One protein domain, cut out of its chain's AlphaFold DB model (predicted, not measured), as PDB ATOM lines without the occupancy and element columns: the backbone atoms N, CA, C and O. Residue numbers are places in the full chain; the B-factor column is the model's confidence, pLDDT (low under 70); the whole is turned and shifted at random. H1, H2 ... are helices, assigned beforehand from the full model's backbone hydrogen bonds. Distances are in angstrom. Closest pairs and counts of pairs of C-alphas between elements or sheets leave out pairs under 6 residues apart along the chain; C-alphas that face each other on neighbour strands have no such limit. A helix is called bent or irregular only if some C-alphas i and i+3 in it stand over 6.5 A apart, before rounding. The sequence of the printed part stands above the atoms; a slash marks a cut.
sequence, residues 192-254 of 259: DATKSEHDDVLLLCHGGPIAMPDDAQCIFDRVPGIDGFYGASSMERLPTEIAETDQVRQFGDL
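This is residues 192 to 254 of the 259 residues of an uncharacterized protein of Gimesia maris DSM 8797 (UniProt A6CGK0). Look first for one long helix, H3, whose residues 240 to 252, with the end to 254, stick out as an arm from a small loose body of loops. In that body two long stretches without a named element run side by side at residues 204 to 205 and 228 to 229, with the short helix H2 between them along the chain and the very short H1 at the end far from the arm. The printed part has 63 residues with three named helices, in the order H1, H2, H3, and no named strand; its class is all helix. It is extended, with a radius of gyration of the C-alphas of 17.0 A, and spans 61 by 19 by 15 A, the arm making much of the length.

Find C-alpha 233 at (332.013, 311.545, 208.061); from there H3, residues 233 to 252, runs 26.7 A to C-alpha 252 at (345.462, 311.969, 231.171). It is irregular, but only just: C-alphas 235 and 238 are 6.8 A apart. H2 is residues 213 to 220, 10.5 A long. H1, residues 192 to 195, begins at C-alpha 192 at (305.943, 315.983, 197.458).

Compare the three helices and you will find H3 apart from H2, H2 apart from H1, and H1 apart from H3. Residues 204 to 205 pair with residues 228 to 229, parallel. In H2 every O i to N i+4 pair is within hydrogen-bond range, in H3 13 of 16 are, and H1 is too short for such a pair.

The C-alphas farthest apart, of Glu 197 and Leu 254, are 61.3 A apart. Without residues 240 to 254, which stand free, the body spans 38 by 19 by 12 A. Both links are long, 17 residues from H1 to H2 and 12 from H2 to H3. The printed part has no cut; its mean pLDDT is 85.6, and only residue 192 is under 70.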
ATOM      1  N   ASP A 192     307.316 316.486 197.621       67.19
ATOM      2  CA  ASP A 192     305.943 315.983 197.458       67.19
ATOM      3  C   ASP A 192     305.553 315.746 195.992       67.19
ATOM      4  O   ASP A 192     304.951 314.726 195.671       67.19
ATOM      5  N   ALA A 193     305.959 316.641 195.084       72.50
ATOM      6  CA  ALA A 193     305.709 316.494 193.646       72.50
ATOM      7  C   ALA A 193     306.513 315.349 193.001       72.50
ATOM      8  O   ALA A 193     306.132 314.835 191.956       72.50
ATOM      9  N   THR A 194     307.638 314.956 193.605       74.19
ATOM     10  CA  THR A 194     308.446 313.831 193.113       74.19
ATOM     11  C   THR A 194     307.844 312.510 193.592       74.19
ATOM     12  O   THR A 194     307.653 311.604 192.784       74.19
ATOM     13  N   LYS A 195     307.452 312.427 194.874       74.81
ATOM     14  CA  LYS A 195     306.771 311.245 195.429       74.81
ATOM     15  C   LYS A 195     305.363 311.021 194.868       74.81
ATOM     16  O   LYS A 195     304.891 309.889 194.892       74.81
ATOM     17  N   SER A 196     304.686 312.059 194.361       80.44
ATOM     18  CA  SER A 196     303.364 311.896 193.737       80.44
ATOM     19  C   SER A 196     303.408 311.152 192.402       80.44
ATOM     20  O   SER A 196     302.428 310.503 192.048       80.44
ATOM     21  N   GLU A 197     304.525 311.240 191.676       84.94
ATOM     22  CA  GLU A 197     304.726 310.541 190.400       84.94
ATOM     23  C   GLU A 197     305.486 309.216 190.578       84.94
ATOM     24  O   GLU A 197     305.242 308.260 189.843       84.94
ATOM     25  N   HIS A 198     306.388 309.150 191.564       81.62
ATOM     26  CA  HIS A 198     307.244 307.995 191.841       81.62
ATOM     27  C   HIS A 198     307.343 307.739 193.353       81.62
ATOM     28  O   HIS A 198     308.085 308.418 194.065       81.62
ATOM     29  N   ASP A 199     306.591 306.755 193.853       82.25
ATOM     30  CA  ASP A 199     306.499 306.430 195.284       82.25
ATOM     31  C   ASP A 199     307.736 305.701 195.843       82.25
ATOM     32  O   ASP A 199     307.898 305.602 197.061       82.25
ATOM     33  N   ASP A 200     308.636 305.245 194.970       85.56
ATOM     34  CA  ASP A 200     309.883 304.545 195.288       85.56
ATOM     35  C   ASP A 200     311.083 305.477 195.544       85.56
ATOM     36  O   ASP A 200     312.169 305.019 195.911       85.56
ATOM     37  N   VAL A 201     310.907 306.792 195.389       83.06
ATOM     38  CA  VAL A 201     311.963 307.785 195.625       83.06
ATOM     39  C   VAL A 201     312.176 308.021 197.122       83.06
ATOM     40  O   VAL A 201     311.250 308.385 197.845       83.06
ATOM     41  N   LEU A 202     313.429 307.891 197.574       85.75
ATOM     42  CA  LEU A 202     313.844 308.178 198.951       85.75
ATOM     43  C   LEU A 202     314.341 309.624 199.103       85.75
ATOM     44  O   LEU A 202     315.280 310.036 198.419       85.75
ATOM     45  N   LEU A 203     313.782 310.372 200.056       82.56
ATOM     46  CA  LEU A 203     314.345 311.633 200.537       82.56
ATOM     47  C   LEU A 203     315.258 311.373 201.719       82.56
ATOM     48  O   LEU A 203     314.807 311.026 202.808       82.56
ATOM     49  N   LEU A 204     316.548 311.601 201.512       85.62
ATOM     50  CA  LEU A 204     317.550 311.516 202.562       85.62
ATOM     51  C   LEU A 204     318.134 312.904 202.825       85.62
ATOM     52  O   LEU A 204     318.393 313.655 201.884       85.62
ATOM     53  N   CYS A 205     318.382 313.246 204.089       81.69
ATOM     54  CA  CYS A 205     319.208 314.403 204.423       81.69
ATOM     55  C   CYS A 205     320.690 314.008 204.498       81.69
ATOM     56  O   CYS A 205     321.039 312.892 204.886       81.69
ATOM     57  N   HIS A 206     321.569 314.921 204.092       84.88
ATOM     58  CA  HIS A 206     323.021 314.756 204.114       84.88
ATOM     59  C   HIS A 206     323.696 316.134 204.151       84.88
ATOM     60  O   HIS A 206     323.121 317.120 203.689       84.88
ATOM     61  N   GLY A 207     324.924 316.205 204.660       77.81
ATOM     62  CA  GLY A 207     325.768 317.396 204.579       77.81
ATOM     63  C   GLY A 207     326.546 317.663 205.861       77.81
ATOM     64  O   GLY A 207     326.211 317.154 206.926       77.81
ATOM     65  N   GLY A 208     327.588 318.492 205.754       74.56
ATOM     66  CA  GLY A 208     328.490 318.821 206.867       74.56
ATOM     67  C   GLY A 208     327.812 319.343 208.147       74.56
ATOM     68  O   GLY A 208     328.270 318.990 209.233       74.56
ATOM     69  N   PRO A 209     326.724 320.136 208.069       73.12
ATOM     70  CA  PRO A 209     325.988 320.569 209.257       73.12
ATOM     71  C   PRO A 209     325.204 319.461 209.981       73.12
ATOM     72  O   PRO A 209     324.856 319.656 211.139       73.12
ATOM     73  N   ILE A 210     324.928 318.319 209.337       82.56
ATOM     74  CA  ILE A 210     324.194 317.186 209.928       82.56
ATOM     75  C   ILE A 210     325.218 316.160 210.423       82.56
ATOM     76  O   ILE A 210     325.507 315.157 209.766       82.56
ATOM     77  N   ALA A 211     325.851 316.475 211.549       80.94
ATOM     78  CA  ALA A 211     327.036 315.769 212.025       80.94
ATOM     79  C   ALA A 211     326.706 314.712 213.089       80.94
ATOM     80  O   ALA A 211     327.303 313.637 213.086       80.94
ATOM     81  N   MET A 212     325.757 315.009 213.975       89.00
ATOM     82  CA  MET A 212     325.366 314.182 215.116       89.00
ATOM     83  C   MET A 212     323.888 313.762 215.028       89.00
ATOM     84  O   MET A 212     323.122 314.374 214.279       89.00
ATOM     85  N   PRO A 213     323.448 312.744 215.799       91.06
ATOM     86  CA  PRO A 213     322.052 312.296 215.793       91.06
ATOM     87  C   PRO A 213     321.034 313.418 216.036       91.06
ATOM     88  O   PRO A 213     320.017 313.471 215.350       91.06
ATOM     89  N   ASP A 214     321.336 314.351 216.941       87.44
ATOM     90  CA  ASP A 214     320.456 315.483 217.251       87.44
ATOM     91  C   ASP A 214     320.282 316.433 216.054       87.44
ATOM     92  O   ASP A 214     319.190 316.956 215.835       87.44
ATOM     93  N   ASP A 215     321.324 316.607 215.231       85.06
ATOM     94  CA  ASP A 215     321.247 317.419 214.013       85.06
ATOM     95  C   ASP A 215     320.293 316.774 212.996       85.06
ATOM     96  O   ASP A 215     319.470 317.460 212.387       85.06
ATOM     97  N   ALA A 216     320.368 315.448 212.827       86.38
ATOM     98  CA  ALA A 216     319.480 314.704 211.935       86.38
ATOM     99  C   ALA A 216     318.031 314.719 212.443       86.38
ATOM    100  O   ALA A 216     317.110 314.977 211.666       86.38
ATOM    101  N   GLN A 217     317.831 314.535 213.752       89.38
ATOM    102  CA  GLN A 217     316.511 314.604 214.378       89.38
ATOM    103  C   GLN A 217     315.864 315.978 214.171       89.38
ATOM    104  O   GLN A 217     314.689 316.070 213.825       89.38
ATOM    105  N   CYS A 218     316.652 317.048 214.277       79.00
ATOM    106  CA  CYS A 218     316.202 318.414 214.028       79.00
ATOM    107  C   CYS A 218     315.600 318.605 212.622       79.00
ATOM    108  O   CYS A 218     314.677 319.403 212.438       79.00
ATOM    109  N   ILE A 219     316.121 317.877 211.628       80.44
ATOM    110  CA  ILE A 219     315.594 317.858 210.260       80.44
ATOM    111  C   ILE A 219     314.350 316.970 210.172       80.44
ATOM    112  O   ILE A 219     313.358 317.393 209.582       80.44
ATOM    113  N   PHE A 220     314.369 315.785 210.787       86.75
ATOM    114  CA  PHE A 220     313.221 314.869 210.803       86.75
ATOM    115  C   PHE A 220     311.969 315.517 211.397       86.75
ATOM    116  O   PHE A 220     310.879 315.369 210.849       86.75
ATOM    117  N   ASP A 221     312.132 316.321 212.447       84.50
ATOM    118  CA  ASP A 221     311.030 317.030 213.100       84.50
ATOM    119  C   ASP A 221     310.422 318.149 212.233       84.50
ATOM    120  O   ASP A 221     309.321 318.626 212.511       84.50
ATOM    121  N   ARG A 222     311.136 318.610 211.198       80.19
ATOM    122  CA  ARG A 222     310.771 319.790 210.393       80.19
ATOM    123  C   ARG A 222     310.460 319.484 208.935       80.19
ATOM    124  O   ARG A 222     309.898 320.346 208.261       80.19
ATOM    125  N   VAL A 223     310.822 318.298 208.447       79.31
ATOM    126  CA  VAL A 223     310.666 317.902 207.042       79.31
ATOM    127  C   VAL A 223     309.758 316.672 206.951       79.31
ATOM    128  O   VAL A 223     310.240 315.540 206.996       79.31
ATOM    129  N   PRO A 224     308.433 316.868 206.816       77.44
ATOM    130  CA  PRO A 224     307.503 315.775 206.566       77.44
ATOM    131  C   PRO A 224     307.898 314.974 205.318       77.44
ATOM    132  O   PRO A 224     308.245 315.549 204.290       77.44
ATOM    133  N   GLY A 225     307.834 313.644 205.409       79.56
ATOM    134  CA  GLY A 225     308.091 312.742 204.280       79.56
ATOM    135  C   GLY A 225     309.550 312.315 204.085       79.56
ATOM    136  O   GLY A 225     309.796 311.458 203.237       79.56
ATOM    137  N   ILE A 226     310.495 312.845 204.867       85.69
ATOM    138  CA  ILE A 226     311.887 312.379 204.849       85.69
ATOM    139  C   ILE A 226     311.985 310.895 205.221       85.69
ATOM    140  O   ILE A 226     311.395 310.444 206.202       85.69
ATOM    141  N   ASP A 227     312.735 310.136 204.427       89.75
ATOM    142  CA  ASP A 227     312.898 308.690 204.580       89.75
ATOM    143  C   ASP A 227     314.126 308.332 205.428       89.75
ATOM    144  O   ASP A 227     314.230 307.219 205.942       89.75
ATOM    145  N   GLY A 228     315.059 309.271 205.614       89.06
ATOM    146  CA  GLY A 228     316.161 309.079 206.546       89.06
ATOM    147  C   GLY A 228     317.335 310.033 206.374       89.06
ATOM    148  O   GLY A 228     317.230 311.126 205.821       89.06
ATOM    149  N   PHE A 229     318.481 309.592 206.882       90.44
ATOM    150  CA  PHE A 229     319.743 310.321 206.875       90.44
ATOM    151  C   PHE A 229     320.817 309.480 206.188       90.44
ATOM    152  O   PHE A 229     320.986 308.302 206.508       90.44
ATOM    153  N   TYR A 230     321.564 310.091 205.269       89.69
ATOM    154  CA  TYR A 230     322.733 309.480 204.650       89.69
ATOM    155  C   TYR A 230     324.004 309.981 205.340       89.69
ATOM    156  O   TYR A 230     324.454 311.114 205.138       89.69
ATOM    157  N   GLY A 231     324.578 309.130 206.186       81.88
ATOM    158  CA  GLY A 231     325.812 309.430 206.902       81.88
ATOM    159  C   GLY A 231     327.055 309.303 206.018       81.88
ATOM    160  O   GLY A 231     327.143 308.403 205.191       81.88
ATOM    161  N   ALA A 232     328.026 310.195 206.221       82.69
ATOM    162  CA  ALA A 232     329.377 310.076 205.659       82.69
ATOM    163  C   ALA A 232     330.397 310.179 206.799       82.69
ATOM    164  O   ALA A 232     330.486 309.281 207.631       82.69
ATOM    165  N   SER A 233     331.083 311.319 206.945       80.06
ATOM    166  CA  SER A 233     332.013 311.545 208.061       80.06
ATOM    167  C   SER A 233     331.374 311.362 209.446       80.06
ATOM    168  O   SER A 233     332.081 311.014 210.385       80.06
ATOM    169  N   SER A 234     330.058 311.542 209.574       83.50
ATOM    170  CA  SER A 234     329.272 311.271 210.786       83.50
ATOM    171  C   SER A 234     329.198 309.793 211.186       83.50
ATOM    172  O   SER A 234     328.996 309.499 212.359       83.50
ATOM    173  N   MET A 235     329.392 308.870 210.240       86.38
ATOM    174  CA  MET A 235     329.420 307.421 210.488       86.38
ATOM    175  C   MET A 235     330.842 306.855 210.528       86.38
ATOM    176  O   MET A 235     331.058 305.790 211.095       86.38
ATOM    177  N   GLU A 236     331.806 307.568 209.946       85.38
ATOM    178  CA  GLU A 236     333.189 307.099 209.822       85.38
ATOM    179  C   GLU A 236     334.140 307.836 210.771       85.38
ATOM    180  O   GLU A 236     334.740 307.237 211.654       85.38
ATOM    181  N   ARG A 237     334.272 309.156 210.601       88.31
ATOM    182  CA  ARG A 237     335.308 309.976 211.241       88.31
ATOM    183  C   ARG A 237     334.927 310.394 212.658       88.31
ATOM    184  O   ARG A 237     335.714 310.201 213.577       88.31
ATOM    185  N   LEU A 238     333.741 310.977 212.842       88.81
ATOM    186  CA  LEU A 238     333.341 311.551 214.134       88.81
ATOM    187  C   LEU A 238     333.277 310.507 215.262       88.81
ATOM    188  O   LEU A 238     333.790 310.797 216.343       88.81
ATOM    189  N   PRO A 239     332.736 309.288 215.051       89.19
ATOM    190  CA  PRO A 239     332.764 308.254 216.085       89.19
ATOM    191  C   PRO A 239     334.192 307.877 216.496       89.19
ATOM    192  O   PRO A 239     334.460 307.701 217.684       89.19
ATOM    193  N   THR A 240     335.117 307.801 215.533       91.56
ATOM    194  CA  THR A 240     336.536 307.543 215.803       91.56
ATOM    195  C   THR A 240     337.170 308.683 216.593       91.56
ATOM    196  O   THR A 240     337.788 308.423 217.619       91.56
ATOM    197  N   GLU A 241     336.973 309.939 216.184       91.62
ATOM    198  CA  GLU A 241     337.529 311.106 216.885       91.62
ATOM    199  C   GLU A 241     337.031 311.216 218.333       91.62
ATOM    200  O   GLU A 241     337.811 311.529 219.235       91.62
ATOM    201  N   ILE A 242     335.747 310.927 218.575       92.06
ATOM    202  CA  ILE A 242     335.168 310.895 219.925       92.06
ATOM    203  C   ILE A 242     335.837 309.794 220.754       92.06
ATOM    204  O   ILE A 242     336.321 310.065 221.854       92.06
ATOM    205  N   ALA A 243     335.925 308.574 220.213       92.88
ATOM    206  CA  ALA A 243     336.530 307.445 220.913       92.88
ATOM    207  C   ALA A 243     338.013 307.688 221.243       92.88
ATOM    208  O   ALA A 243     338.450 307.416 222.363       92.88
ATOM    209  N   GLU A 244     338.783 308.240 220.302       93.62
ATOM    210  CA  GLU A 244     340.182 308.609 220.528       93.62
ATOM    211  C   GLU A 244     340.312 309.689 221.604       93.62
ATOM    212  O   GLU A 244     341.128 309.560 222.519       93.62
ATOM    213  N   THR A 245     339.479 310.730 221.535       93.69
ATOM    214  CA  THR A 245     339.492 311.825 222.512       93.69
ATOM    215  C   THR A 245     339.212 311.310 223.922       93.69
ATOM    216  O   THR A 245     339.923 311.664 224.866       93.69
ATOM    217  N   ASP A 246     338.210 310.447 224.081       95.88
ATOM    218  CA  ASP A 246     337.852 309.890 225.382       95.88
ATOM    219  C   ASP A 246     338.925 308.933 225.913       95.88
ATOM    220  O   ASP A 246     339.255 308.982 227.100       95.88
ATOM    221  N   GLN A 247     339.549 308.132 225.045       95.25
ATOM    222  CA  GLN A 247     340.672 307.279 225.430       95.25
ATOM    223  C   GLN A 247     341.871 308.107 225.919       95.25
ATOM    224  O   GLN A 247     342.488 307.777 226.935       95.25
ATOM    225  N   VAL A 248     342.201 309.199 225.225       95.25
ATOM    226  CA  VAL A 248     343.291 310.104 225.618       95.25
ATOM    227  C   VAL A 248     342.993 310.780 226.956       95.25
ATOM    228  O   VAL A 248     343.884 310.858 227.804       95.25
ATOM    229  N   ARG A 249     341.747 311.211 227.192       95.44
ATOM    230  CA  ARG A 249     341.327 311.759 228.495       95.44
ATOM    231  C   ARG A 249     341.542 310.755 229.624       95.44
ATOM    232  O   ARG A 249     342.149 311.110 230.629       95.44
ATOM    233  N   GLN A 250     341.145 309.496 229.428       96.44
ATOM    234  CA  GLN A 250     341.345 308.442 230.429       96.44
ATOM    235  C   GLN A 250     342.825 308.240 230.786       96.44
ATOM    236  O   GLN A 250     343.150 308.051 231.956       96.44
ATOM    237  N   PHE A 251     343.735 308.315 229.809       95.69
ATOM    238  CA  PHE A 251     345.174 308.279 230.087       95.69
ATOM    239  C   PHE A 251     345.663 309.528 230.833       95.69
ATOM    240  O   PHE A 251     346.518 309.413 231.711       95.69
ATOM    241  N   GLY A 252     345.128 310.706 230.505       92.50
ATOM    242  CA  GLY A 252     345.462 311.969 231.171       92.50
ATOM    243  C   GLY A 252     345.041 312.029 232.645       92.50
ATOM    244  O   GLY A 252     345.704 312.692 233.442       92.50
ATOM    245  N   ASP A 253     343.988 311.301 233.021       95.50
ATOM    246  CA  ASP A 253     343.472 311.251 234.394       95.50
ATOM    247  C   ASP A 253     344.267 310.318 235.324       95.50
ATOM    248  O   ASP A 253     344.065 310.324 236.545       95.50
ATOM    249  N   LEU A 254     345.208 309.537 234.786       94.19
ATOM    250  CA  LEU A 254     346.063 308.673 235.592       94.19
ATOM    251  C   LEU A 254     346.944 309.507 236.529       94.19
ATOM    252  O   LEU A 254     347.664 310.423 236.127       94.19
TER     253      LEU A 254